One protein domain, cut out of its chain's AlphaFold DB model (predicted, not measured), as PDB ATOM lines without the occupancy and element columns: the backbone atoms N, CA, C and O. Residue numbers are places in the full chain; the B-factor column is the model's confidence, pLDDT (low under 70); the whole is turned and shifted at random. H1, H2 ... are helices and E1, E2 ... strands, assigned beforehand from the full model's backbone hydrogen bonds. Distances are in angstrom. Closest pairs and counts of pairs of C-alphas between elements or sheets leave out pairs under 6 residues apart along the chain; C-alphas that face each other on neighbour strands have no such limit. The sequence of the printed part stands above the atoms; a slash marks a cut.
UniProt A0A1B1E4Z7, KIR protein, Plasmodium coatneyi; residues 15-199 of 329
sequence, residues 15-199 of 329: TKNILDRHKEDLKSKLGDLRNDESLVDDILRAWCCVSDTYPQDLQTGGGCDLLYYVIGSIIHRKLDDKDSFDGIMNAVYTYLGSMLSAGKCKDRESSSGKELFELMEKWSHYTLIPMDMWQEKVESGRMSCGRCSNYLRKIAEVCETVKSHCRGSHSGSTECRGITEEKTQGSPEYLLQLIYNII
ATOM      1  N   THR A  15     151.832 122.238 141.371       89.25
ATOM      2  CA  THR A  15     151.652 121.274 142.458       89.25
ATOM      3  C   THR A  15     150.543 120.285 142.112       89.25
ATOM      4  O   THR A  15     149.647 120.584 141.318       89.25
ATOM      5  N   LYS A  16     150.550 119.122 142.772       88.19
ATOM      6  CA  LYS A  16     149.488 118.115 142.634       88.19
ATOM      7  C   LYS A  16     148.091 118.700 142.855       88.19
ATOM      8  O   LYS A  16     147.213 118.485 142.035       88.19
ATOM      9  N   ASN A  17     147.931 119.537 143.879       89.81
ATOM     10  CA  ASN A  17     146.654 120.182 144.193       89.81
ATOM     11  C   ASN A  17     146.159 121.107 143.068       89.81
ATOM     12  O   ASN A  17     144.957 121.308 142.920       89.81
ATOM     13  N   ILE A  18     147.065 121.714 142.289       91.06
ATOM     14  CA  ILE A  18     146.667 122.495 141.113       91.06
ATOM     15  C   ILE A  18     146.123 121.550 140.044       91.06
ATOM     16  O   ILE A  18     145.022 121.787 139.567       91.06
ATOM     17  N   LEU A  19     146.842 120.471 139.720       91.50
ATOM     18  CA  LEU A  19     146.383 119.491 138.728       91.50
ATOM     19  C   LEU A  19     145.057 118.836 139.139       91.50
ATOM     20  O   LEU A  19     144.151 118.742 138.320       91.50
ATOM     21  N   ASP A  20     144.905 118.467 140.412       92.00
ATOM     22  CA  ASP A  20     143.689 117.835 140.936       92.00
ATOM     23  C   ASP A  20     142.441 118.720 140.747       92.00
ATOM     24  O   ASP A  20     141.362 118.200 140.474       92.00
ATOM     25  N   ARG A  21     142.578 120.056 140.797       94.44
ATOM     26  CA  ARG A  21     141.464 120.985 140.523       94.44
ATOM     27  C   ARG A  21     140.986 120.960 139.071       94.44
ATOM     28  O   ARG A  21     139.837 121.295 138.823       94.44
ATOM     29  N   HIS A  22     141.843 120.559 138.136       95.38
ATOM     30  CA  HIS A  22     141.523 120.499 136.707       95.38
ATOM     31  C   HIS A  22     140.976 119.134 136.266       95.38
ATOM     32  O   HIS A  22     140.583 118.971 135.111       95.38
ATOM     33  N   LYS A  23     140.922 118.146 137.170       95.50
ATOM     34  CA  LYS A  23     140.477 116.785 136.844       95.50
ATOM     35  C   LYS A  23     139.036 116.723 136.377       95.50
ATOM     36  O   LYS A  23     138.771 116.123 135.345       95.50
ATOM     37  N   GLU A  24     138.116 117.324 137.123       95.19
ATOM     38  CA  GLU A  24     136.685 117.228 136.818       95.19
ATOM     39  C   GLU A  24     136.330 117.966 135.523       95.19
ATOM     40  O   GLU A  24     135.576 117.456 134.689       95.19
ATOM     41  N   ASP A  25     136.968 119.112 135.285       96.06
ATOM     42  CA  ASP A  25     136.852 119.824 134.017       96.06
ATOM     43  C   ASP A  25     137.373 118.972 132.853       96.06
ATOM     44  O   ASP A  25     136.677 118.824 131.847       96.06
ATOM     45  N   LEU A  26     138.563 118.373 132.985       96.50
ATOM     46  CA  LEU A  26     139.141 117.524 131.944       96.50
ATOM     47  C   LEU A  26     138.295 116.264 131.700       96.50
ATOM     48  O   LEU A  26     138.036 115.923 130.546       96.50
ATOM     49  N   LYS A  27     137.789 115.618 132.760       96.44
ATOM     50  CA  LYS A  27     136.840 114.494 132.671       96.44
ATOM     51  C   LYS A  27     135.629 114.869 131.822       96.44
ATOM     52  O   LYS A  27     135.224 114.091 130.964       96.44
ATOM     53  N   SER A  28     135.086 116.077 131.995       96.25
ATOM     54  CA  SER A  28     133.946 116.540 131.193       96.25
ATOM     55  C   SER A  28     134.260 116.658 129.692       96.25
ATOM     56  O   SER A  28     133.352 116.523 128.873       96.25
ATOM     57  N   LYS A  29     135.529 116.884 129.318       96.56
ATOM     58  CA  LYS A  29     135.980 116.990 127.916       96.56
ATOM     59  C   LYS A  29     136.291 115.646 127.271       96.56
ATOM     60  O   LYS A  29     136.225 115.538 126.055       96.56
ATOM     61  N   LEU A  30     136.592 114.634 128.078       95.00
ATOM     62  CA  LEU A  30     136.939 113.292 127.615       95.00
ATOM     63  C   LEU A  30     135.734 112.450 127.167       95.00
ATOM     64  O   LEU A  30     135.925 111.360 126.633       95.00
ATOM     65  N   GLY A  31     134.502 112.934 127.359       92.38
ATOM     66  CA  GLY A  31     133.296 112.241 126.904       92.38
ATOM     67  C   GLY A  31     133.178 110.850 127.528       92.38
ATOM     68  O   GLY A  31     133.099 110.723 128.751       92.38
ATOM     69  N   ASP A  32     133.191 109.812 126.697       89.56
ATOM     70  CA  ASP A  32     133.077 108.418 127.142       89.56
ATOM     71  C   ASP A  32     134.307 107.936 127.927       89.56
ATOM     72  O   ASP A  32     134.191 107.091 128.816       89.56
ATOM     73  N   LEU A  33     135.474 108.550 127.703       89.75
ATOM     74  CA  LEU A  33     136.712 108.237 128.422       89.75
ATOM     75  C   LEU A  33     136.765 108.828 129.844       89.75
ATOM     76  O   LEU A  33     137.723 108.591 130.580       89.75
ATOM     77  N   ARG A  34     135.744 109.583 130.272       92.38
ATOM     78  CA  ARG A  34     135.732 110.301 131.562       92.38
ATOM     79  C   ARG A  34     135.896 109.417 132.802       92.38
ATOM     80  O   ARG A  34     136.249 109.925 133.862       92.38
ATOM     81  N   ASN A  35     135.579 108.127 132.688       92.12
ATOM     82  CA  ASN A  35     135.637 107.184 133.806       92.12
ATOM     83  C   ASN A  35     137.043 106.585 134.002       92.12
ATOM     84  O   ASN A  35     137.283 105.935 135.018       92.12
ATOM     85  N   ASP A  36     137.969 106.787 133.058       92.56
ATOM     86  CA  ASP A  36     139.357 106.344 133.198       92.56
ATOM     87  C   ASP A  36     140.159 107.400 133.975       92.56
ATOM     88  O   ASP A  36     140.728 108.338 133.413       92.56
ATOM     89  N   GLU A  37     140.200 107.258 135.301       92.25
ATOM     90  CA  GLU A  37     140.952 108.182 136.160       92.25
ATOM     91  C   GLU A  37     142.452 108.187 135.850       92.25
ATOM     92  O   GLU A  37     143.097 109.232 135.960       92.25
ATOM     93  N   SER A  38     143.001 107.047 135.416       90.94
ATOM     94  CA  SER A  38     144.417 106.952 135.055       90.94
ATOM     95  C   SER A  38     144.727 107.788 133.818       90.94
ATOM     96  O   SER A  38     145.707 108.524 133.813       90.94
ATOM     97  N   LEU A  39     143.837 107.780 132.824       92.50
ATOM     98  CA  LEU A  39     143.963 108.608 131.628       92.50
ATOM     99  C   LEU A  39     143.952 110.106 131.958       92.50
ATOM    100  O   LEU A  39     144.774 110.859 131.436       92.50
ATOM    101  N   VAL A  40     143.030 110.547 132.817       94.38
ATOM    102  CA  VAL A  40     142.937 111.955 133.243       94.38
ATOM    103  C   VAL A  40     144.247 112.392 133.908       94.38
ATOM    104  O   VAL A  40     144.788 113.452 133.583       94.38
ATOM    105  N   ASP A  41     144.777 111.558 134.803       91.62
ATOM    106  CA  ASP A  41     146.056 111.794 135.474       91.62
ATOM    107  C   ASP A  41     147.225 111.832 134.484       91.62
ATOM    108  O   ASP A  41     148.066 112.733 134.566       91.62
ATOM    109  N   ASP A  42     147.271 110.894 133.537       91.38
ATOM    110  CA  ASP A  42     148.312 110.806 132.513       91.38
ATOM    111  C   ASP A  42     148.345 112.071 131.647       91.38
ATOM    112  O   ASP A  42     149.417 112.638 131.414       91.38
ATOM    113  N   ILE A  43     147.172 112.548 131.218       94.38
ATOM    114  CA  ILE A  43     147.029 113.758 130.402       94.38
ATOM    115  C   ILE A  43     147.487 114.995 131.178       94.38
ATOM    116  O   ILE A  43     148.274 115.782 130.653       94.38
ATOM    117  N   LEU A  44     147.040 115.182 132.426       93.31
ATOM    118  CA  LEU A  44     147.410 116.358 133.227       93.31
ATOM    119  C   LEU A  44     148.906 116.398 133.546       93.31
ATOM    120  O   LEU A  44     149.511 117.474 133.563       93.31
ATOM    121  N   ARG A  45     149.520 115.237 133.788       90.56
ATOM    122  CA  ARG A  45     150.966 115.146 134.024       90.56
ATOM    123  C   ARG A  45     151.755 115.433 132.756       90.56
ATOM    124  O   ARG A  45     152.681 116.241 132.802       90.56
ATOM    125  N   ALA A  46     151.372 114.826 131.632       91.75
ATOM    126  CA  ALA A  46     151.987 115.099 130.337       91.75
ATOM    127  C   ALA A  46     151.885 116.589 129.979       91.75
ATOM    128  O   ALA A  46     152.890 117.212 129.632       91.75
ATOM    129  N   TRP A  47     150.700 117.178 130.168       93.06
ATOM    130  CA  TRP A  47     150.466 118.608 129.999       93.06
ATOM    131  C   TRP A  47     151.419 119.452 130.840       93.06
ATOM    132  O   TRP A  47     152.096 120.314 130.288       93.06
ATOM    133  N   CYS A  48     151.528 119.174 132.141       91.81
ATOM    134  CA  CYS A  48     152.394 119.960 133.015       91.81
ATOM    135  C   CYS A  48     153.881 119.853 132.641       91.81
ATOM    136  O   CYS A  48     154.644 120.809 132.765       91.81
ATOM    137  N   CYS A  49     154.319 118.683 132.180       90.12
ATOM    138  CA  CYS A  49     155.705 118.493 131.770       90.12
ATOM    139  C   CYS A  49     156.039 119.232 130.472       90.12
ATOM    140  O   CYS A  49     157.120 119.813 130.348       90.12
ATOM    141  N   VAL A  50     155.116 119.243 129.510       88.94
ATOM    142  CA  VAL A  50     155.300 119.972 128.248       88.94
ATOM    143  C   VAL A  50     155.156 121.485 128.463       88.94
ATOM    144  O   VAL A  50     155.930 122.249 127.885       88.94
ATOM    145  N   SER A  51     154.235 121.923 129.333       86.44
ATOM    146  CA  SER A  51     153.923 123.342 129.571       86.44
ATOM    147  C   SER A  51     155.128 124.164 129.996       86.44
ATOM    148  O   SER A  51     155.386 125.241 129.464       86.44
ATOM    149  N   ASP A  52     155.883 123.637 130.951       83.19
ATOM    150  CA  ASP A  52     156.940 124.387 131.626       83.19
ATOM    151  C   ASP A  52     158.261 124.355 130.860       83.19
ATOM    152  O   ASP A  52     159.193 125.102 131.160       83.19
ATOM    153  N   THR A  53     158.319 123.514 129.834       78.75
ATOM    154  CA  THR A  53     159.468 123.373 128.948       78.75
ATOM    155  C   THR A  53     159.499 124.467 127.874       78.75
ATOM    156  O   THR A  53     160.581 124.848 127.423       78.75
ATOM    157  N   TYR A  54     158.343 125.042 127.523       76.00
ATOM    158  CA  TYR A  54     158.210 126.110 126.524       76.00
ATOM    159  C   TYR A  54     157.675 127.428 127.112       76.00
ATOM    160  O   TYR A  54     156.674 127.952 126.632       76.00
ATOM    161  N   PRO A  55     158.321 128.036 128.122       63.72
ATOM    162  CA  PRO A  55     157.780 129.243 128.743       63.72
ATOM    163  C   PRO A  55     157.799 130.469 127.810       63.72
ATOM    164  O   PRO A  55     156.992 131.376 127.994       63.72
ATOM    165  N   GLN A  56     158.703 130.514 126.818       55.91
ATOM    166  CA  GLN A  56     158.905 131.687 125.948       55.91
ATOM    167  C   GLN A  56     158.546 131.447 124.467       55.91
ATOM    168  O   GLN A  56     158.107 132.381 123.800       55.91
ATOM    169  N   ASP A  57     158.603 130.201 123.983       54.19
ATOM    170  CA  ASP A  57     158.386 129.848 122.568       54.19
ATOM    171  C   ASP A  57     156.976 129.326 122.246       54.19
ATOM    172  O   ASP A  57     156.710 128.838 121.150       54.19
ATOM    173  N   LEU A  58     156.001 129.503 123.142       53.78
ATOM    174  CA  LEU A  58     154.589 129.267 122.792       53.78
ATOM    175  C   LEU A  58     154.105 130.185 121.652       53.78
ATOM    176  O   LEU A  58     153.077 129.913 121.040       53.78
ATOM    177  N   GLN A  59     154.850 131.252 121.337       50.59
ATOM    178  CA  GLN A  59     154.573 132.112 120.185       50.59
ATOM    179  C   GLN A  59     154.903 131.451 118.839       50.59
ATOM    180  O   GLN A  59     154.243 131.763 117.852       50.59
ATOM    181  N   THR A  60     155.875 130.531 118.787       65.62
ATOM    182  CA  THR A  60     156.240 129.817 117.549       65.62
ATOM    183  C   THR A  60     155.390 128.564 117.318       65.62
ATOM    184  O   THR A  60     155.561 127.888 116.308       65.62
ATOM    185  N   GLY A  61     154.452 128.255 118.223       73.88
ATOM    186  CA  GLY A  61     153.500 127.143 118.098       73.88
ATOM    187  C   GLY A  61     154.039 125.780 118.540       73.88
ATOM    188  O   GLY A  61     153.250 124.933 118.952       73.88
ATOM    189  N   GLY A  62     155.361 125.591 118.591       85.25
ATOM    190  CA  GLY A  62     155.973 124.279 118.839       85.25
ATOM    191  C   GLY A  62     155.565 123.606 120.157       85.25
ATOM    192  O   GLY A  62     155.357 122.397 120.190       85.25
ATOM    193  N   GLY A  63     155.381 124.372 121.239       86.69
ATOM    194  CA  GLY A  63     154.923 123.817 122.522       86.69
ATOM    195  C   GLY A  63     153.473 123.321 122.485       86.69
ATOM    196  O   GLY A  63     153.165 122.260 123.028       86.69
ATOM    197  N   CYS A  64     152.592 124.059 121.807       88.25
ATOM    198  CA  CYS A  64     151.203 123.660 121.591       88.25
ATOM    199  C   CYS A  64     151.142 122.423 120.677       88.25
ATOM    200  O   CYS A  64     150.437 121.462 120.975       88.25
ATOM    201  N   ASP A  65     151.959 122.392 119.625       89.62
ATOM    202  CA  ASP A  65     152.031 121.248 118.724       89.62
ATOM    203  C   ASP A  65     152.539 119.988 119.404       89.62
ATOM    204  O   ASP A  65     151.933 118.925 119.253       89.62
ATOM    205  N   LEU A  66     153.595 120.094 120.209       91.69
ATOM    206  CA  LEU A  66     154.058 118.946 120.971       91.69
ATOM    207  C   LEU A  66     152.985 118.465 121.948       91.69
ATOM    208  O   LEU A  66     152.758 117.260 122.050       91.69
ATOM    209  N   LEU A  67     152.308 119.383 122.643       92.31
ATOM    210  CA  LEU A  67     151.221 119.022 123.549       92.31
ATOM    211  C   LEU A  67     150.126 118.238 122.812       92.31
ATOM    212  O   LEU A  67     149.690 117.199 123.309       92.31
ATOM    213  N   TYR A  68     149.709 118.713 121.633       93.38
ATOM    214  CA  TYR A  68     148.721 118.035 120.794       93.38
ATOM    215  C   TYR A  68     149.141 116.591 120.511       93.38
ATOM    216  O   TYR A  68     148.352 115.669 120.707       93.38
ATOM    217  N   TYR A  69     150.399 116.381 120.116       92.88
ATOM    218  CA  TYR A  69     150.893 115.050 119.783       92.88
ATOM    219  C   TYR A  69     151.016 114.116 120.979       92.88
ATOM    220  O   TYR A  69     150.596 112.964 120.903       92.88
ATOM    221  N   VAL A  70     151.551 114.615 122.090       93.25
ATOM    222  CA  VAL A  70     151.741 113.832 123.317       93.25
ATOM    223  C   VAL A  70     150.403 113.405 123.908       93.25
ATOM    224  O   VAL A  70     150.251 112.272 124.351       93.25
ATOM    225  N   ILE A  71     149.414 114.298 123.928       94.50
ATOM    226  CA  ILE A  71     148.085 113.968 124.446       94.50
ATOM    227  C   ILE A  71     147.325 113.095 123.453       94.50
ATOM    228  O   ILE A  71     146.691 112.121 123.860       94.50
ATOM    229  N   GLY A  72     147.437 113.400 122.159       94.06
ATOM    230  CA  GLY A  72     146.841 112.610 121.090       94.06
ATOM    231  C   GLY A  72     147.291 111.155 121.136       94.06
ATOM    232  O   GLY A  72     146.441 110.271 121.101       94.06
ATOM    233  N   SER A  73     148.582 110.879 121.351       92.75
ATOM    234  CA  SER A  73     149.082 109.501 121.468       92.75
ATOM    235  C   SER A  73     148.546 108.765 122.700       92.75
ATOM    236  O   SER A  73     148.364 107.547 122.669       92.75
ATOM    237  N   ILE A  74     148.267 109.484 123.793       93.56
ATOM    238  CA  ILE A  74     147.670 108.908 125.005       93.56
ATOM    239  C   ILE A  74     146.190 108.572 124.763       93.56
ATOM    240  O   ILE A  74     145.768 107.450 125.064       93.56
ATOM    241  N   ILE A  75     145.423 109.520 124.210       94.19
ATOM    242  CA  ILE A  75     143.979 109.391 123.959       94.19
ATOM    243  C   ILE A  75     143.700 108.374 122.857       94.19
ATOM    244  O   ILE A  75     142.895 107.471 123.073       94.19
ATOM    245  N   HIS A  76     144.386 108.474 121.713       92.94
ATOM    246  CA  HIS A  76     144.162 107.611 120.551       92.94
ATOM    247  C   HIS A  76     144.178 106.138 120.944       92.94
ATOM    248  O   HIS A  76     143.283 105.380 120.599       92.94
ATOM    249  N   ARG A  77     145.155 105.746 121.754       89.56
ATOM    250  CA  ARG A  77     145.327 104.374 122.229       89.56
ATOM    251  C   ARG A  77     144.223 103.898 123.181       89.56
ATOM    252  O   ARG A  77     143.965 102.705 123.263       89.56
ATOM    253  N   LYS A  78     143.618 104.806 123.947       91.31
ATOM    254  CA  LYS A  78     142.553 104.487 124.910       91.31
ATOM    255  C   LYS A  78     141.162 104.490 124.282       91.31
ATOM    256  O   LYS A  78     140.231 104.002 124.909       91.31
ATOM    257  N   LEU A  79     141.022 105.037 123.078       91.50
ATOM    258  CA  LEU A  79     139.762 105.036 122.354       91.50
ATOM    259  C   LEU A  79     139.478 103.681 121.722       91.50
ATOM    260  O   LEU A  79     140.261 103.200 120.898       91.50
ATOM    261  N   ASP A  80     138.307 103.148 122.061       91.31
ATOM    262  CA  ASP A  80     137.683 102.040 121.342       91.31
ATOM    263  C   ASP A  80     137.176 102.514 119.972       91.31
ATOM    264  O   ASP A  80     137.436 101.883 118.951       91.31
ATOM    265  N   ASP A  81     136.505 103.671 119.940       92.88
ATOM    266  CA  ASP A  81     136.022 104.307 118.715       92.88
ATOM    267  C   ASP A  81     136.987 105.403 118.239       92.88
ATOM    268  O   ASP A  81     137.004 106.521 118.768       92.88
ATOM    269  N   LYS A  82     137.777 105.096 117.204       90.56
ATOM    270  CA  LYS A  82     138.729 106.045 116.606       90.56
ATOM    271  C   LYS A  82     138.043 107.200 115.869       90.56
ATOM    272  O   LYS A  82     138.698 108.205 115.591       90.56
ATOM    273  N   ASP A  83     136.754 107.110 115.548       91.69
ATOM    274  CA  ASP A  83     136.029 108.195 114.874       91.69
ATOM    275  C   ASP A  83     135.665 109.328 115.835       91.69
ATOM    276  O   ASP A  83     135.547 110.484 115.428       91.69
ATOM    277  N   SER A  84     135.605 109.033 117.134       92.94
ATOM    278  CA  SER A  84     135.428 110.038 118.186       92.94
ATOM    279  C   SER A  84     136.699 110.848 118.496       92.94
ATOM    280  O   SER A  84     136.622 111.867 119.193       92.94
ATOM    281  N   PHE A  85     137.861 110.433 117.968       93.25
ATOM    282  CA  PHE A  85     139.166 111.012 118.296       93.25
ATOM    283  C   PHE A  85     139.215 112.523 118.076       93.25
ATOM    284  O   PHE A  85     139.577 113.255 118.994       93.25
ATOM    285  N   ASP A  86     138.800 112.997 116.903       92.31
ATOM    286  CA  ASP A  86     138.895 114.412 116.532       92.31
ATOM    287  C   ASP A  86     138.084 115.309 117.474       92.31
ATOM    288  O   ASP A  86     138.564 116.348 117.934       92.31
ATOM    289  N   GLY A  87     136.865 114.881 117.815       93.25
ATOM    290  CA  GLY A  87     135.993 115.613 118.730       93.25
ATOM    291  C   GLY A  87     136.575 115.692 120.143       93.25
ATOM    292  O   GLY A  87     136.583 116.766 120.752       93.25
ATOM    293  N   ILE A  88     137.104 114.572 120.641       94.81
ATOM    294  CA  ILE A  88     137.704 114.489 121.977       94.81
ATOM    295  C   ILE A  88     139.012 115.278 122.030       94.81
ATOM    296  O   ILE A  88     139.198 116.080 122.948       94.81
ATOM    297  N   MET A  89     139.901 115.113 121.045       94.19
ATOM    298  CA  MET A  89     141.161 115.855 121.013       94.19
ATOM    299  C   MET A  89     140.930 117.348 120.928       94.19
ATOM    300  O   MET A  89     141.575 118.078 121.673       94.19
ATOM    301  N   ASN A  90     140.001 117.811 120.088       92.56
ATOM    302  CA  ASN A  90     139.682 119.231 120.016       92.56
ATOM    303  C   ASN A  90     139.226 119.758 121.388       92.56
ATOM    304  O   ASN A  90     139.787 120.719 121.904       92.56
ATOM    305  N   ALA A  91     138.285 119.069 122.045       94.06
ATOM    306  CA  ALA A  91     137.778 119.481 123.354       94.06
ATOM    307  C   ALA A  91     138.866 119.512 124.447       94.06
ATOM    308  O   ALA A  91     138.933 120.466 125.231       94.06
ATOM    309  N   VAL A  92     139.716 118.483 124.502       94.69
ATOM    310  CA  VAL A  92     140.821 118.377 125.469       94.69
ATOM    311  C   VAL A  92     141.898 119.421 125.185       94.69
ATOM    312  O   VAL A  92     142.357 120.106 126.101       94.69
ATOM    313  N   TYR A  93     142.283 119.582 123.925       91.50
ATOM    314  CA  TYR A  93     143.329 120.506 123.511       91.50
ATOM    315  C   TYR A  93     142.924 121.964 123.717       91.50
ATOM    316  O   TYR A  93     143.710 122.728 124.275       91.50
ATOM    317  N   THR A  94     141.689 122.352 123.376       90.50
ATOM    318  CA  THR A  94     141.170 123.697 123.671       90.50
ATOM    319  C   THR A  94     141.196 123.975 125.175       90.50
ATOM    320  O   THR A  94     141.637 125.045 125.604       90.50
ATOM    321  N   TYR A  95     140.770 123.006 125.996       93.31
ATOM    322  CA  TYR A  95     140.790 123.152 127.452       93.31
ATOM    323  C   TYR A  95     142.215 123.362 127.977       93.31
ATOM    324  O   TYR A  95     142.497 124.366 128.632       93.31
ATOM    325  N   LEU A  96     143.143 122.474 127.631       91.50
ATOM    326  CA  LEU A  96     144.521 122.529 128.122       91.50
ATOM    327  C   LEU A  96     145.326 123.693 127.527       91.50
ATOM    328  O   LEU A  96     146.152 124.292 128.219       91.50
ATOM    329  N   GLY A  97     145.061 124.067 126.277       87.44
ATOM    330  CA  GLY A  97     145.652 125.232 125.619       87.44
ATOM    331  C   GLY A  97     145.242 126.547 126.285       87.44
ATOM    332  O   GLY A  97     146.072 127.451 126.433       87.44
ATOM    333  N   SER A  98     144.005 126.635 126.789       86.44
ATOM    334  CA  SER A  98     143.575 127.789 127.590       86.44
ATOM    335  C   SER A  98     144.410 127.949 128.871       86.44
ATOM    336  O   SER A  98     144.688 129.074 129.288       86.44
ATOM    337  N   MET A  99     144.898 126.835 129.433       85.06
ATOM    338  CA  MET A  99     145.724 126.812 130.643       85.06
ATOM    339  C   MET A  99     147.205 127.123 130.375       85.06
ATOM    340  O   MET A  99     147.884 127.630 131.268       85.06
ATOM    341  N   LEU A 100     147.718 126.825 129.174       76.62
ATOM    342  CA  LEU A 100     149.131 127.024 128.824       76.62
ATOM    343  C   LEU A 100     149.506 128.478 128.549       76.62
ATOM    344  O   LEU A 100     150.611 128.906 128.875       76.62
ATOM    345  N   SER A 101     148.652 129.210 127.837       63.00
ATOM    346  CA  SER A 101     149.140 130.382 127.094       63.00
ATOM    347  C   SER A 101     148.174 131.555 127.082       63.00
ATOM    348  O   SER A 101     148.225 132.353 126.151       63.00
ATOM    349  N   ALA A 102     147.267 131.648 128.060       64.69
ATOM    350  CA  ALA A 102     146.138 132.583 127.998       64.69
ATOM    351  C   ALA A 102     145.352 132.452 126.670       64.69
ATOM    352  O   ALA A 102     144.902 133.445 126.108       64.69
ATOM    353  N   GLY A 103     145.242 131.223 126.140       64.81
ATOM    354  CA  GLY A 103     144.488 130.923 124.915       64.81
ATOM    355  C   GLY A 103     145.234 131.087 123.581       64.81
ATOM    356  O   GLY A 103     144.582 131.207 122.553       64.81
ATOM    357  N   LYS A 104     146.576 131.103 123.553       73.44
ATOM    358  CA  LYS A 104     147.348 131.282 122.299       73.44
ATOM    359  C   LYS A 104     147.540 130.025 121.439       73.44
ATOM    360  O   LYS A 104     148.007 130.162 120.310       73.44
ATOM    361  N   CYS A 105     147.224 128.824 121.930       82.75
ATOM    362  CA  CYS A 105     147.261 127.637 121.073       82.75
ATOM    363  C   CYS A 105     146.159 127.764 120.015       82.75
ATOM    364  O   CYS A 105     144.984 127.848 120.361       82.75
ATOM    365  N   LYS A 106     146.548 127.833 118.738       80.94
ATOM    366  CA  LYS A 106     145.602 127.928 117.621       80.94
ATOM    367  C   LYS A 106     144.879 126.598 117.433       80.94
ATOM    368  O   LYS A 106     145.473 125.540 117.657       80.94
ATOM    369  N   ASP A 107     143.630 126.681 116.984       77.62
ATOM    370  CA  ASP A 107     142.880 125.513 116.536       77.62
ATOM    371  C   ASP A 107     143.652 124.804 115.424       77.62
ATOM    372  O   ASP A 107     144.295 125.440 114.579       77.62
ATOM    373  N   ARG A 108     143.609 123.474 115.457       73.31
ATOM    374  CA  ARG A 108     144.387 122.620 114.568       73.31
ATOM    375  C   ARG A 108     143.468 121.743 113.737       73.31
ATOM    376  O   ARG A 108     142.466 121.235 114.233       73.31
ATOM    377  N   GLU A 109     143.848 121.539 112.482       71.62
ATOM    378  CA  GLU A 109     143.213 120.547 111.622       71.62
ATOM    379  C   GLU A 109     143.594 119.138 112.107       71.62
ATOM    380  O   GLU A 109     144.773 118.780 112.170       71.62
ATOM    381  N   SER A 110     142.593 118.367 112.534       70.31
ATOM    382  CA  SER A 110     142.763 117.128 113.306       70.31
ATOM    383  C   SER A 110     143.297 115.942 112.498       70.31
ATOM    384  O   SER A 110     143.979 115.075 113.052       70.31
ATOM    385  N   SER A 111     143.032 115.928 111.189       74.38
ATOM    386  CA  SER A 111     143.195 114.767 110.305       74.38
ATOM    387  C   SER A 111     144.622 114.213 110.268       74.38
ATOM    388  O   SER A 111     144.814 113.016 110.466       74.38
ATOM    389  N   SER A 112     145.628 115.081 110.119       75.69
ATOM    390  CA  SER A 112     147.044 114.668 110.053       75.69
ATOM    391  C   SER A 112     147.550 114.001 111.338       75.69
ATOM    392  O   SER A 112     148.464 113.180 111.307       75.69
ATOM    393  N   GLY A 113     146.960 114.342 112.488       84.81
ATOM    394  CA  GLY A 113     147.314 113.722 113.761       84.81
ATOM    395  C   GLY A 113     146.857 112.271 113.830       84.81
ATOM    396  O   GLY A 113     147.650 111.402 114.177       84.81
ATOM    397  N   LYS A 114     145.591 112.015 113.475       89.06
ATOM    398  CA  LYS A 114     144.973 110.684 113.546       89.06
ATOM    399  C   LYS A 114     145.754 109.657 112.724       89.06
ATOM    400  O   LYS A 114     146.155 108.632 113.266       89.06
ATOM    401  N   GLU A 115     146.054 109.978 111.468       90.31
ATOM    402  CA  GLU A 115     146.818 109.100 110.567       90.31
ATOM    403  C   GLU A 115     148.220 108.791 111.117       90.31
ATOM    404  O   GLU A 115     148.686 107.649 111.055       90.31
ATOM    405  N   LEU A 116     148.888 109.784 111.724       91.12
ATOM    406  CA  LEU A 116     150.182 109.560 112.365       91.12
ATOM    407  C   LEU A 116     150.055 108.597 113.548       91.12
ATOM    408  O   LEU A 116     150.882 107.697 113.678       91.12
ATOM    409  N   PHE A 117     149.038 108.752 114.399       92.00
ATOM    410  CA  PHE A 117     148.847 107.866 115.548       92.00
ATOM    411  C   PHE A 117     148.512 106.431 115.138       92.00
ATOM    412  O   PHE A 117     149.029 105.507 115.762       92.00
ATOM    413  N   GLU A 118     147.721 106.236 114.082       91.62
ATOM    414  CA  GLU A 118     147.437 104.909 113.521       91.62
ATOM    415  C   GLU A 118     148.722 104.216 113.043       91.62
ATOM    416  O   GLU A 118     148.950 103.039 113.333       91.62
ATOM    417  N   LEU A 119     149.612 104.953 112.372       91.06
ATOM    418  CA  LEU A 119     150.911 104.424 111.951       91.06
ATOM    419  C   LEU A 119     151.844 104.166 113.127       91.06
ATOM    420  O   LEU A 119     152.498 103.123 113.167       91.06
ATOM    421  N   MET A 120     151.903 105.084 114.090       90.50
ATOM    422  CA  MET A 120     152.681 104.883 115.306       90.50
ATOM    423  C   MET A 120     152.228 103.612 116.028       90.50
ATOM    424  O   MET A 120     153.076 102.800 116.374       90.50
ATOM    425  N   GLU A 121     150.921 103.396 116.188       89.12
ATOM    426  CA  GLU A 121     150.348 102.201 116.819       89.12
ATOM    427  C   GLU A 121     150.654 100.923 116.026       89.12
ATOM    428  O   GLU A 121     151.029  99.910 116.617       89.12
ATOM    429  N   LYS A 122     150.565 100.975 114.692       89.62
ATOM    430  CA  LYS A 122     150.879  99.839 113.812       89.62
ATOM    431  C   LYS A 122     152.348  99.413 113.901       89.62
ATOM    432  O   LYS A 122     152.633  98.217 113.902       89.62
ATOM    433  N   TRP A 123     153.271 100.374 113.931       85.25
ATOM    434  CA  TRP A 123     154.717 100.119 113.842       85.25
ATOM    435  C   TRP A 123     155.420 100.080 115.199       85.25
ATOM    436  O   TRP A 123     156.549  99.595 115.298       85.25
ATOM    437  N   SER A 124     154.763 100.527 116.267       78.06
ATOM    438  CA  SER A 124     155.258 100.333 117.621       78.06
ATOM    439  C   SER A 124     154.816  98.966 118.143       78.06
ATOM    440  O   SER A 124     153.724  98.813 118.684       78.06
ATOM    441  N   HIS A 125     155.708  97.972 118.090       63.97
ATOM    442  CA  HIS A 125     155.569  96.774 118.940       63.97
ATOM    443  C   HIS A 125     155.500  97.139 120.432       63.97
ATOM    444  O   HIS A 125     154.973  96.388 121.250       63.97
ATOM    445  N   TYR A 126     156.038  98.307 120.781       56.25
ATOM    446  CA  TYR A 126     155.887  98.914 122.086       56.25
ATOM    447  C   TYR A 126     154.534  99.592 122.207       56.25
ATOM    448  O   TYR A 126     154.312 100.678 121.680       56.25
ATOM    449  N   THR A 127     153.667  99.014 123.025       62.88
ATOM    450  CA  THR A 127     152.543  99.739 123.595       62.88
ATOM    451  C   THR A 127     153.117 100.992 124.268       62.88
ATOM    452  O   THR A 127     153.889 100.905 125.225       62.88
ATOM    453  N   LEU A 128     152.800 102.184 123.757       68.88
ATOM    454  CA  LEU A 128     153.110 103.443 124.432       68.88
ATOM    455  C   LEU A 128     152.287 103.464 125.726       68.88
ATOM    456  O   LEU A 128     151.160 103.953 125.724       68.88
ATOM    457  N   ILE A 129     152.767 102.827 126.803       68.38
ATOM    458  CA  ILE A 129     152.081 102.737 128.101       68.38
ATOM    459  C   ILE A 129     152.532 103.852 129.042       68.38
ATOM    460  O   ILE A 129     153.591 103.753 129.655       68.38
ATOM    461  N   PRO A 130     151.695 104.891 129.216       65.12
ATOM    462  CA  PRO A 130     151.745 105.822 130.320       65.12
ATOM    463  C   PRO A 130     151.911 105.231 131.710       65.12
ATOM    464  O   PRO A 130     152.500 105.878 132.557       65.12
ATOM    465  N   MET A 131     151.440 104.016 131.979       59.31
ATOM    466  CA  MET A 131     151.498 103.436 133.327       59.31
ATOM    467  C   MET A 131     152.930 103.339 133.878       59.31
ATOM    468  O   MET A 131     153.149 103.608 135.061       59.31
ATOM    469  N   ASP A 132     153.928 103.092 133.024       59.00
ATOM    470  CA  ASP A 132     155.338 103.092 133.437       59.00
ATOM    471  C   ASP A 132     155.883 104.516 133.641       59.00
ATOM    472  O   ASP A 132     156.938 104.715 134.253       59.00
ATOM    473  N   MET A 133     155.165 105.541 133.177       56.56
ATOM    474  CA  MET A 133     155.577 106.937 133.260       56.56
ATOM    475  C   MET A 133     155.368 107.581 134.632       56.56
ATOM    476  O   MET A 133     155.873 108.680 134.827       56.56
ATOM    477  N   TRP A 134     154.663 106.984 135.599       63.78
ATOM    478  CA  TRP A 134     154.097 107.831 136.670       63.78
ATOM    479  C   TRP A 134     154.186 107.320 138.114       63.78
ATOM    480  O   TRP A 134     153.720 108.016 139.019       63.78
ATOM    481  N   GLN A 135     154.846 106.185 138.369       61.72
ATOM    482  CA  GLN A 135     155.101 105.658 139.724       61.72
ATOM    483  C   GLN A 135     156.263 106.351 140.466       61.72
ATOM    484  O   GLN A 135     156.955 105.720 141.265       61.72
ATOM    485  N   GLU A 136     156.567 107.616 140.181       62.19
ATOM    486  CA  GLU A 136     157.654 108.288 140.898       62.19
ATOM    487  C   GLU A 136     157.174 108.800 142.258       62.19
ATOM    488  O   GLU A 136     156.073 109.341 142.400       62.19
ATOM    489  N   LYS A 137     158.009 108.592 143.278       65.00
ATOM    490  CA  LYS A 137     157.758 109.065 144.636       65.00
ATOM    491  C   LYS A 137     157.772 110.593 144.599       65.00
ATOM    492  O   LYS A 137     158.749 111.196 144.162       65.00
ATOM    493  N   VAL A 138     156.678 111.222 145.028       63.59
ATOM    494  CA  VAL A 138     156.569 112.685 145.096       63.59
ATOM    495  C   VAL A 138     157.392 113.173 146.288       63.59
ATOM    496  O   VAL A 138     156.869 113.436 147.367       63.59
ATOM    497  N   GLU A 139     158.704 113.256 146.116       64.31
ATOM    498  CA  GLU A 139     159.593 113.909 147.069       64.31
ATOM    499  C   GLU A 139     159.566 115.411 146.761       64.31
ATOM    500  O   GLU A 139     159.841 115.815 145.636       64.31
ATOM    501  N   SER A 140     159.195 116.247 147.739       66.25
ATOM    502  CA  SER A 140     159.134 117.731 147.680       66.25
ATOM    503  C   SER A 140     157.889 118.411 147.083       66.25
ATOM    504  O   SER A 140     157.866 119.635 146.959       66.25
ATOM    505  N   GLY A 141     156.823 117.682 146.740       73.00
ATOM    506  CA  GLY A 141     155.569 118.290 146.252       73.00
ATOM    507  C   GLY A 141     155.636 118.898 144.839       73.00
ATOM    508  O   GLY A 141     154.602 119.305 144.303       73.00
ATOM    509  N   ARG A 142     156.822 118.913 144.218       73.81
ATOM    510  CA  ARG A 142     157.018 119.127 142.779       73.81
ATOM    511  C   ARG A 142     157.026 117.779 142.069       73.81
ATOM    512  O   ARG A 142     157.573 116.810 142.590       73.81
ATOM    513  N   MET A 143     156.427 117.715 140.883       77.44
ATOM    514  CA  MET A 143     156.468 116.500 140.072       77.44
ATOM    515  C   MET A 143     157.704 116.519 139.172       77.44
ATOM    516  O   MET A 143     157.903 117.445 138.382       77.44
ATOM    517  N   SER A 144     158.540 115.489 139.303       83.19
ATOM    518  CA  SER A 144     159.620 115.216 138.355       83.19
ATOM    519  C   SER A 144     159.022 114.798 137.010       83.19
ATOM    520  O   SER A 144     158.106 113.979 136.951       83.19
ATOM    521  N   CYS A 145     159.558 115.356 135.923       87.12
ATOM    522  CA  CYS A 145     159.182 114.991 134.558       87.12
ATOM    523  C   CYS A 145     160.215 114.072 133.894       87.12
ATOM    524  O   CYS A 145     160.190 113.912 132.675       87.12
ATOM    525  N   GLY A 146     161.106 113.434 134.665       83.88
ATOM    526  CA  GLY A 146     162.106 112.511 134.114       83.88
ATOM    527  C   GLY A 146     161.470 111.380 133.299       83.88
ATOM    528  O   GLY A 146     161.949 111.015 132.226       83.88
ATOM    529  N   ARG A 147     160.317 110.883 133.748       82.62
ATOM    530  CA  ARG A 147     159.558 109.866 133.018       82.62
ATOM    531  C   ARG A 147     158.812 110.408 131.793       82.62
ATOM    532  O   ARG A 147     158.732 109.700 130.793       82.62
ATOM    533  N   CYS A 148     158.371 111.670 131.814       87.25
ATOM    534  CA  CYS A 148     157.879 112.345 130.609       87.25
ATOM    535  C   CYS A 148     158.983 112.426 129.548       87.25
ATOM    536  O   CYS A 148     158.714 112.182 128.376       87.25
ATOM    537  N   SER A 149     160.237 112.688 129.943       88.31
ATOM    538  CA  SER A 149     161.364 112.636 129.007       88.31
ATOM    539  C   SER A 149     161.518 111.247 128.380       88.31
ATOM    540  O   SER A 149     161.690 111.121 127.173       88.31
ATOM    541  N   ASN A 150     161.404 110.181 129.173       87.75
ATOM    542  CA  ASN A 150     161.475 108.823 128.629       87.75
ATOM    543  C   ASN A 150     160.329 108.521 127.655       87.75
ATOM    544  O   ASN A 150     160.550 107.865 126.643       87.75
ATOM    545  N   TYR A 151     159.123 109.014 127.925       89.31
ATOM    546  CA  TYR A 151     157.986 108.835 127.024       89.31
ATOM    547  C   TYR A 151     158.137 109.581 125.710       89.31
ATOM    548  O   TYR A 151     157.934 109.003 124.650       89.31
ATOM    549  N   LEU A 152     158.559 110.838 125.776       91.50
ATOM    550  CA  LEU A 152     158.894 111.627 124.599       91.50
ATOM    551  C   LEU A 152     160.001 110.947 123.774       91.50
ATOM    552  O   LEU A 152     159.890 110.899 122.555       91.50
ATOM    553  N   ARG A 153     161.012 110.336 124.411       91.06
ATOM    554  CA  ARG A 153     162.024 109.532 123.699       91.06
ATOM    555  C   ARG A 153     161.403 108.331 122.981       91.06
ATOM    556  O   ARG A 153     161.705 108.118 121.816       91.06
ATOM    557  N   LYS A 154     160.488 107.602 123.629       89.75
ATOM    558  CA  LYS A 154     159.750 106.504 122.980       89.75
ATOM    559  C   LYS A 154     158.910 106.996 121.799       89.75
ATOM    560  O   LYS A 154     158.890 106.347 120.762       89.75
ATOM    561  N   ILE A 155     158.239 108.143 121.932       91.69
ATOM    562  CA  ILE A 155     157.528 108.770 120.807       91.69
ATOM    563  C   ILE A 155     158.509 109.049 119.663       91.69
ATOM    564  O   ILE A 155     158.214 108.684 118.530       91.69
ATOM    565  N   ALA A 156     159.679 109.627 119.950       92.88
ATOM    566  CA  ALA A 156     160.704 109.880 118.941       92.88
ATOM    567  C   ALA A 156     161.179 108.586 118.252       92.88
ATOM    568  O   ALA A 156     161.194 108.517 117.028       92.88
ATOM    569  N   GLU A 157     161.477 107.523 118.999       91.94
ATOM    570  CA  GLU A 157     161.866 106.220 118.431       91.94
ATOM    571  C   GLU A 157     160.803 105.665 117.462       91.94
ATOM    572  O   GLU A 157     161.118 105.197 116.361       91.94
ATOM    573  N   VAL A 158     159.521 105.766 117.833       92.19
ATOM    574  CA  VAL A 158     158.412 105.344 116.967       92.19
ATOM    575  C   VAL A 158     158.295 106.257 115.742       92.19
ATOM    576  O   VAL A 158     158.107 105.760 114.633       92.19
ATOM    577  N   CYS A 159     158.462 107.572 115.894       92.88
ATOM    578  CA  CYS A 159     158.455 108.503 114.766       92.88
ATOM    579  C   CYS A 159     159.590 108.231 113.768       92.88
ATOM    580  O   CYS A 159     159.340 108.280 112.565       92.88
ATOM    581  N   GLU A 160     160.804 107.897 114.226       93.06
ATOM    582  CA  GLU A 160     161.896 107.477 113.330       93.06
ATOM    583  C   GLU A 160     161.548 106.183 112.588       93.06
ATOM    584  O   GLU A 160     161.819 106.056 111.391       93.06
ATOM    585  N   THR A 161     160.886 105.243 113.267       92.44
ATOM    586  CA  THR A 161     160.427 103.992 112.647       92.44
ATOM    587  C   THR A 161     159.401 104.267 111.545       92.44
ATOM    588  O   THR A 161     159.575 103.809 110.415       92.44
ATOM    589  N   VAL A 162     158.375 105.079 111.832       91.56
ATOM    590  CA  VAL A 162     157.348 105.482 110.853       91.56
ATOM    591  C   VAL A 162     157.978 106.223 109.674       91.56
ATOM    592  O   VAL A 162     157.676 105.931 108.519       91.56
ATOM    593  N   LYS A 163     158.900 107.150 109.943       91.69
ATOM    594  CA  LYS A 163     159.632 107.899 108.914       91.69
ATOM    595  C   LYS A 163     160.453 106.987 108.006       91.69
ATOM    596  O   LYS A 163     160.404 107.147 106.788       91.69
ATOM    597  N   SER A 164     161.207 106.048 108.577       91.50
ATOM    598  CA  SER A 164     162.006 105.078 107.819       91.50
ATOM    599  C   SER A 164     161.118 104.218 106.916       91.50
ATOM    600  O   SER A 164     161.393 104.073 105.723       91.50
ATOM    601  N   HIS A 165     159.995 103.738 107.461       90.38
ATOM    602  CA  HIS A 165     159.008 102.957 106.715       90.38
ATOM    603  C   HIS A 165     158.399 103.741 105.549       90.38
ATOM    604  O   HIS A 165     158.329 103.240 104.422       90.38
ATOM    605  N   CYS A 166     158.000 104.990 105.792       89.94
ATOM    606  CA  CYS A 166     157.369 105.807 104.763       89.94
ATOM    607  C   CYS A 166     158.330 106.243 103.654       89.94
ATOM    608  O   CYS A 166     157.919 106.238 102.498       89.94
ATOM    609  N   ARG A 167     159.613 106.474 103.961       90.06
ATOM    610  CA  ARG A 167     160.643 106.755 102.943       90.06
ATOM    611  C   ARG A 167     160.969 105.554 102.057       90.06
ATOM    612  O   ARG A 167     161.298 105.722 100.885       90.06
ATOM    613  N   GLY A 168     160.957 104.347 102.625       82.75
ATOM    614  CA  GLY A 168     161.253 103.110 101.890       82.75
ATOM    615  C   GLY A 168     160.079 102.604 101.049       82.75
ATOM    616  O   GLY A 168     160.259 101.829 100.107       82.75
ATOM    617  N   SER A 169     158.870 103.047 101.378       79.94
ATOM    618  CA  SER A 169     157.670 102.719 100.625       79.94
ATOM    619  C   SER A 169     157.666 103.488  99.305       79.94
ATOM    620  O   SER A 169     157.871 104.697  99.273       79.94
ATOM    621  N   HIS A 170     157.416 102.797  98.188       75.25
ATOM    622  CA  HIS A 170     157.224 103.478  96.904       75.25
ATOM    623  C   HIS A 170     156.111 104.523  97.066       75.25
ATOM    624  O   HIS A 170     155.129 104.253  97.761       75.25
ATOM    625  N   SER A 171     156.256 105.680  96.411       64.12
ATOM    626  CA  SER A 171     155.496 106.939  96.579       64.12
ATOM    627  C   SER A 171     153.969 106.871  96.360       64.12
ATOM    628  O   SER A 171     153.321 107.888  96.143       64.12
ATOM    629  N   GLY A 172     153.371 105.683  96.393       68.56
ATOM    630  CA  GLY A 172     151.939 105.430  96.309       68.56
ATOM    631  C   GLY A 172     151.446 104.348  97.267       68.56
ATOM    632  O   GLY A 172     150.333 103.860  97.078       68.56
ATOM    633  N   SER A 173     152.234 103.937  98.273       80.31
ATOM    634  CA  SER A 173     151.696 103.045  99.303       80.31
ATOM    635  C   SER A 173     150.544 103.753 100.017       80.31
ATOM    636  O   SER A 173     150.671 104.884 100.487       80.31
ATOM    637  N   THR A 174     149.392 103.094 100.084       87.12
ATOM    638  CA  THR A 174     148.217 103.634 100.776       87.12
ATOM    639  C   THR A 174     148.444 103.759 102.280       87.12
ATOM    640  O   THR A 174     147.671 104.436 102.944       87.12
ATOM    641  N   GLU A 175     149.485 103.109 102.809       87.88
ATOM    642  CA  GLU A 175     149.790 103.079 104.236       87.88
ATOM    643  C   GLU A 175     150.334 104.407 104.759       87.88
ATOM    644  O   GLU A 175     149.954 104.819 105.843       87.88
ATOM    645  N   CYS A 176     151.176 105.101 103.989       89.44
ATOM    646  CA  CYS A 176     151.722 106.408 104.378       89.44
ATOM    647  C   CYS A 176     150.903 107.579 103.824       89.44
ATOM    648  O   CYS A 176     151.380 108.712 103.752       89.44
ATOM    649  N   ARG A 177     149.665 107.311 103.395       86.88
ATOM    650  CA  ARG A 177     148.775 108.345 102.878       86.88
ATOM    651  C   ARG A 177     148.468 109.347 103.991       86.88
ATOM    652  O   ARG A 177     148.054 108.952 105.069       86.88
ATOM    653  N   GLY A 178     148.681 110.628 103.690       82.62
ATOM    654  CA  GLY A 178     148.408 111.736 104.607       82.62
ATOM    655  C   GLY A 178     149.543 112.063 105.586       82.62
ATOM    656  O   GLY A 178     149.571 113.148 106.167       82.62
ATOM    657  N   ILE A 179     150.589 111.228 105.631       84.75
ATOM    658  CA  ILE A 179     151.865 111.597 106.240       84.75
ATOM    659  C   ILE A 179     152.729 112.320 105.215       84.75
ATOM    660  O   ILE A 179     153.313 111.723 104.314       84.75
ATOM    661  N   THR A 180     152.829 113.634 105.358       80.88
ATOM    662  CA  THR A 180     153.756 114.447 104.571       80.88
ATOM    663  C   THR A 180     155.194 114.188 105.024       80.88
ATOM    664  O   THR A 180     155.481 114.263 106.216       80.88
ATOM    665  N   GLU A 181     156.117 113.928 104.095       71.62
ATOM    666  CA  GLU A 181     157.551 113.791 104.419       71.62
ATOM    667  C   GLU A 181     158.234 115.133 104.720       71.62
ATOM    668  O   GLU A 181     159.328 115.178 105.290       71.62
ATOM    669  N   GLU A 182     157.601 116.236 104.326       77.25
ATOM    670  CA  GLU A 182     158.115 117.576 104.556       77.25
ATOM    671  C   GLU A 182     158.107 117.931 106.051       77.25
ATOM    672  O   GLU A 182     157.404 117.335 106.872       77.25
ATOM    673  N   LYS A 183     158.883 118.954 106.429       76.62
ATOM    674  CA  LYS A 183     158.905 119.519 107.795       76.62
ATOM    675  C   LYS A 183     157.635 120.325 108.106       76.62
ATOM    676  O   LYS A 183     157.686 121.373 108.745       76.62
ATOM    677  N   THR A 184     156.505 119.865 107.599       84.44
ATOM    678  CA  THR A 184     155.182 120.406 107.842       84.44
ATOM    679  C   THR A 184     154.655 119.880 109.167       84.44
ATOM    680  O   THR A 184     154.931 118.759 109.602       84.44
ATOM    681  N   GLN A 185     153.866 120.719 109.821       81.50
ATOM    682  CA  GLN A 185     153.104 120.356 111.000       81.50
ATOM    683  C   GLN A 185     152.200 119.168 110.645       81.50
ATOM    684  O   GLN A 185     151.346 119.276 109.774       81.50
ATOM    685  N   GLY A 186     152.416 118.013 111.264       80.75
ATOM    686  CA  GLY A 186     151.815 116.767 110.773       80.75
ATOM    687  C   GLY A 186     152.816 115.626 110.760       80.75
ATOM    688  O   GLY A 186     152.482 114.513 111.155       80.75
ATOM    689  N   SER A 187     154.049 115.919 110.347       90.19
ATOM    690  CA  SER A 187     155.008 114.881 109.991       90.19
ATOM    691  C   SER A 187     155.762 114.289 111.188       90.19
ATOM    692  O   SER A 187     156.016 114.984 112.181       90.19
ATOM    693  N   PRO A 188     156.201 113.017 111.082       92.00
ATOM    694  CA  PRO A 188     157.123 112.417 112.039       92.00
ATOM    695  C   PRO A 188     158.393 113.256 112.215       92.00
ATOM    696  O   PRO A 188     158.857 113.445 113.332       92.00
ATOM    697  N   GLU A 189     158.927 113.810 111.122       92.19
ATOM    698  CA  GLU A 189     160.136 114.644 111.119       92.19
ATOM    699  C   GLU A 189     159.953 115.934 111.930       92.19
ATOM    700  O   GLU A 189     160.842 116.338 112.683       92.19
ATOM    701  N   TYR A 190     158.791 116.575 111.800       91.81
ATOM    702  CA  TYR A 190     158.447 117.759 112.576       91.81
ATOM    703  C   TYR A 190     158.336 117.433 114.073       91.81
ATOM    704  O   TYR A 190     158.924 118.126 114.906       91.81
ATOM    705  N   LEU A 191     157.647 116.343 114.423       92.38
ATOM    706  CA  LEU A 191     157.503 115.913 115.815       92.38
ATOM    707  C   LEU A 191     158.852 115.523 116.447       92.38
ATOM    708  O   LEU A 191     159.120 115.893 117.590       92.38
ATOM    709  N   LEU A 192     159.731 114.854 115.697       93.06
ATOM    710  CA  LEU A 192     161.099 114.543 116.123       93.06
ATOM    711  C   LEU A 192     161.882 115.802 116.490       93.06
ATOM    712  O   LEU A 192     162.490 115.863 117.559       93.06
ATOM    713  N   GLN A 193     161.821 116.832 115.644       91.69
ATOM    714  CA  GLN A 193     162.490 118.106 115.911       91.69
ATOM    715  C   GLN A 193     161.958 118.763 117.188       91.69
ATOM    716  O   GLN A 193     162.753 119.231 118.004       91.69
ATOM    717  N   LEU A 194     160.639 118.755 117.412       91.31
ATOM    718  CA  LEU A 194     160.060 119.263 118.659       91.31
ATOM    719  C   LEU A 194     160.594 118.511 119.883       91.31
ATOM    720  O   LEU A 194     160.991 119.138 120.863       91.31
ATOM    721  N   ILE A 195     160.650 117.180 119.822       92.50
ATOM    722  CA  ILE A 195     161.099 116.350 120.944       92.50
ATOM    723  C   ILE A 195     162.591 116.546 121.230       92.50
ATOM    724  O   ILE A 195     162.964 116.746 122.389       92.50
ATOM    725  N   TYR A 196     163.450 116.536 120.210       90.88
ATOM    726  CA  TYR A 196     164.899 116.683 120.394       90.88
ATOM    727  C   TYR A 196     165.318 118.090 120.832       90.88
ATOM    728  O   TYR A 196     166.337 118.252 121.503       90.88
ATOM    729  N   ASN A 197     164.500 119.108 120.558       88.56
ATOM    730  CA  ASN A 197     164.712 120.447 121.114       88.56
ATOM    731  C   ASN A 197     164.544 120.491 122.645       88.56
ATOM    732  O   ASN A 197     165.058 121.398 123.306       88.56
ATOM    733  N   ILE A 198     163.828 119.521 123.213       87.44
ATOM    734  CA  ILE A 198     163.531 119.426 124.645       87.44
ATOM    735  C   ILE A 198     164.453 118.441 125.335       87.44
ATOM    736  O   ILE A 198     164.960 118.697 126.431       87.44
ATOM    737  N   ILE A 199     164.603 117.279 124.714       87.19
ATOM    738  CA  ILE A 199     165.362 116.168 125.248       87.19
ATOM    739  C   ILE A 199     166.668 116.174 124.490       87.19
ATOM    740  O   ILE A 199     166.679 115.737 123.340       87.19
TER     741      ILE A 199
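Overview. This is residues 15 to 199 of the 329 residues of the protein "KIR protein" of Plasmodium coatneyi (UniProt A0A1B1E4Z7). What would one see first? The long helix H10 runs along one side of a body of crossed helices, with H11 folded back on it; H6 lies in the middle of that body, with H4, H7 and H8 packed round it. Residues 168 to 174 stick out at one end, while H1, H2 and E1 lie toward the other. What is it made of? The printed part has 185 residues, with nine named helices, H1 to H9, then one strand, E1, then H10 and H11; the class is mostly helix. It is compact, with a radius of gyration of the C-alphas of 15.9 A and spans of 51 by 33 by 32 A.

Along the chain. Where is the longest helix? H10, residues 146 to 168, is 33.6 A long, from C-alpha 146 at (162.106, 112.511, 134.114). H11 is residues 188 to 196, ending at C-alpha 196 at (164.899, 116.683, 120.394). Where are the others? H1 is residues 16 to 21, beginning at C-alpha 16 at (149.488, 118.115, 142.634), H2 23 to 29, H3 31 to 35, H4 37 to 51 with 21.0 A and H5 57 to 60. H6 is residues 62 to 78 with 24.7 A, H7 82 to 101 with 28.5 A, H8 111 to 123 with 19.0 A, H9 130 to 133 and E1 142 to 144.

Arrangement. What touches H10? H10 and H11 form a helical hairpin at a shallow tilt of 28 degrees, opposite ways, with C-alphas 159 and 188 closest at 5.0 A. H8 is about perpendicular to H10 at 89 degrees, closest at C-alphas 120 and 158, 6.0 A; H9 touches H10 at C-alphas 133 and 147, 4.9 A. What surrounds the hub, H6? It touches H4 at C-alphas 43 and 71, 6.1 A; H7 at 76 and 85, 6.5 A; H8 at 73 and 117, 6.1 A; and H11 at 66 and 194, 6.4 A. Where are the rest? H2 touches H7 at C-alphas 29 and 91, 5.5 A, and H3 only at the corner; H1 and H5 touch no helix, and E1, near H4, pairs with no named strand. How do the backbones run? Each O i to N i+4 pair is within hydrogen-bond range in H1, H2, H4, H8, H10 and H11, against 11 of 13 in H6, 13 of 16 in H7 and 0 of 1 in H3, where 1 of 2 O i to N i+3 pairs is; H5 and H9 are too short for an i+4 pair.

Size, cuts and confidence. How far does it reach? The two C-alphas farthest apart, of Ser 140 and Gly 172, are 53.3 A apart; the printed part has no cut, and H10 to H11 is the long link. Where is confidence low? The pLDDT is under 70 in residues 55 to 60, 101 to 103, 125 to 140 and 171 to 172.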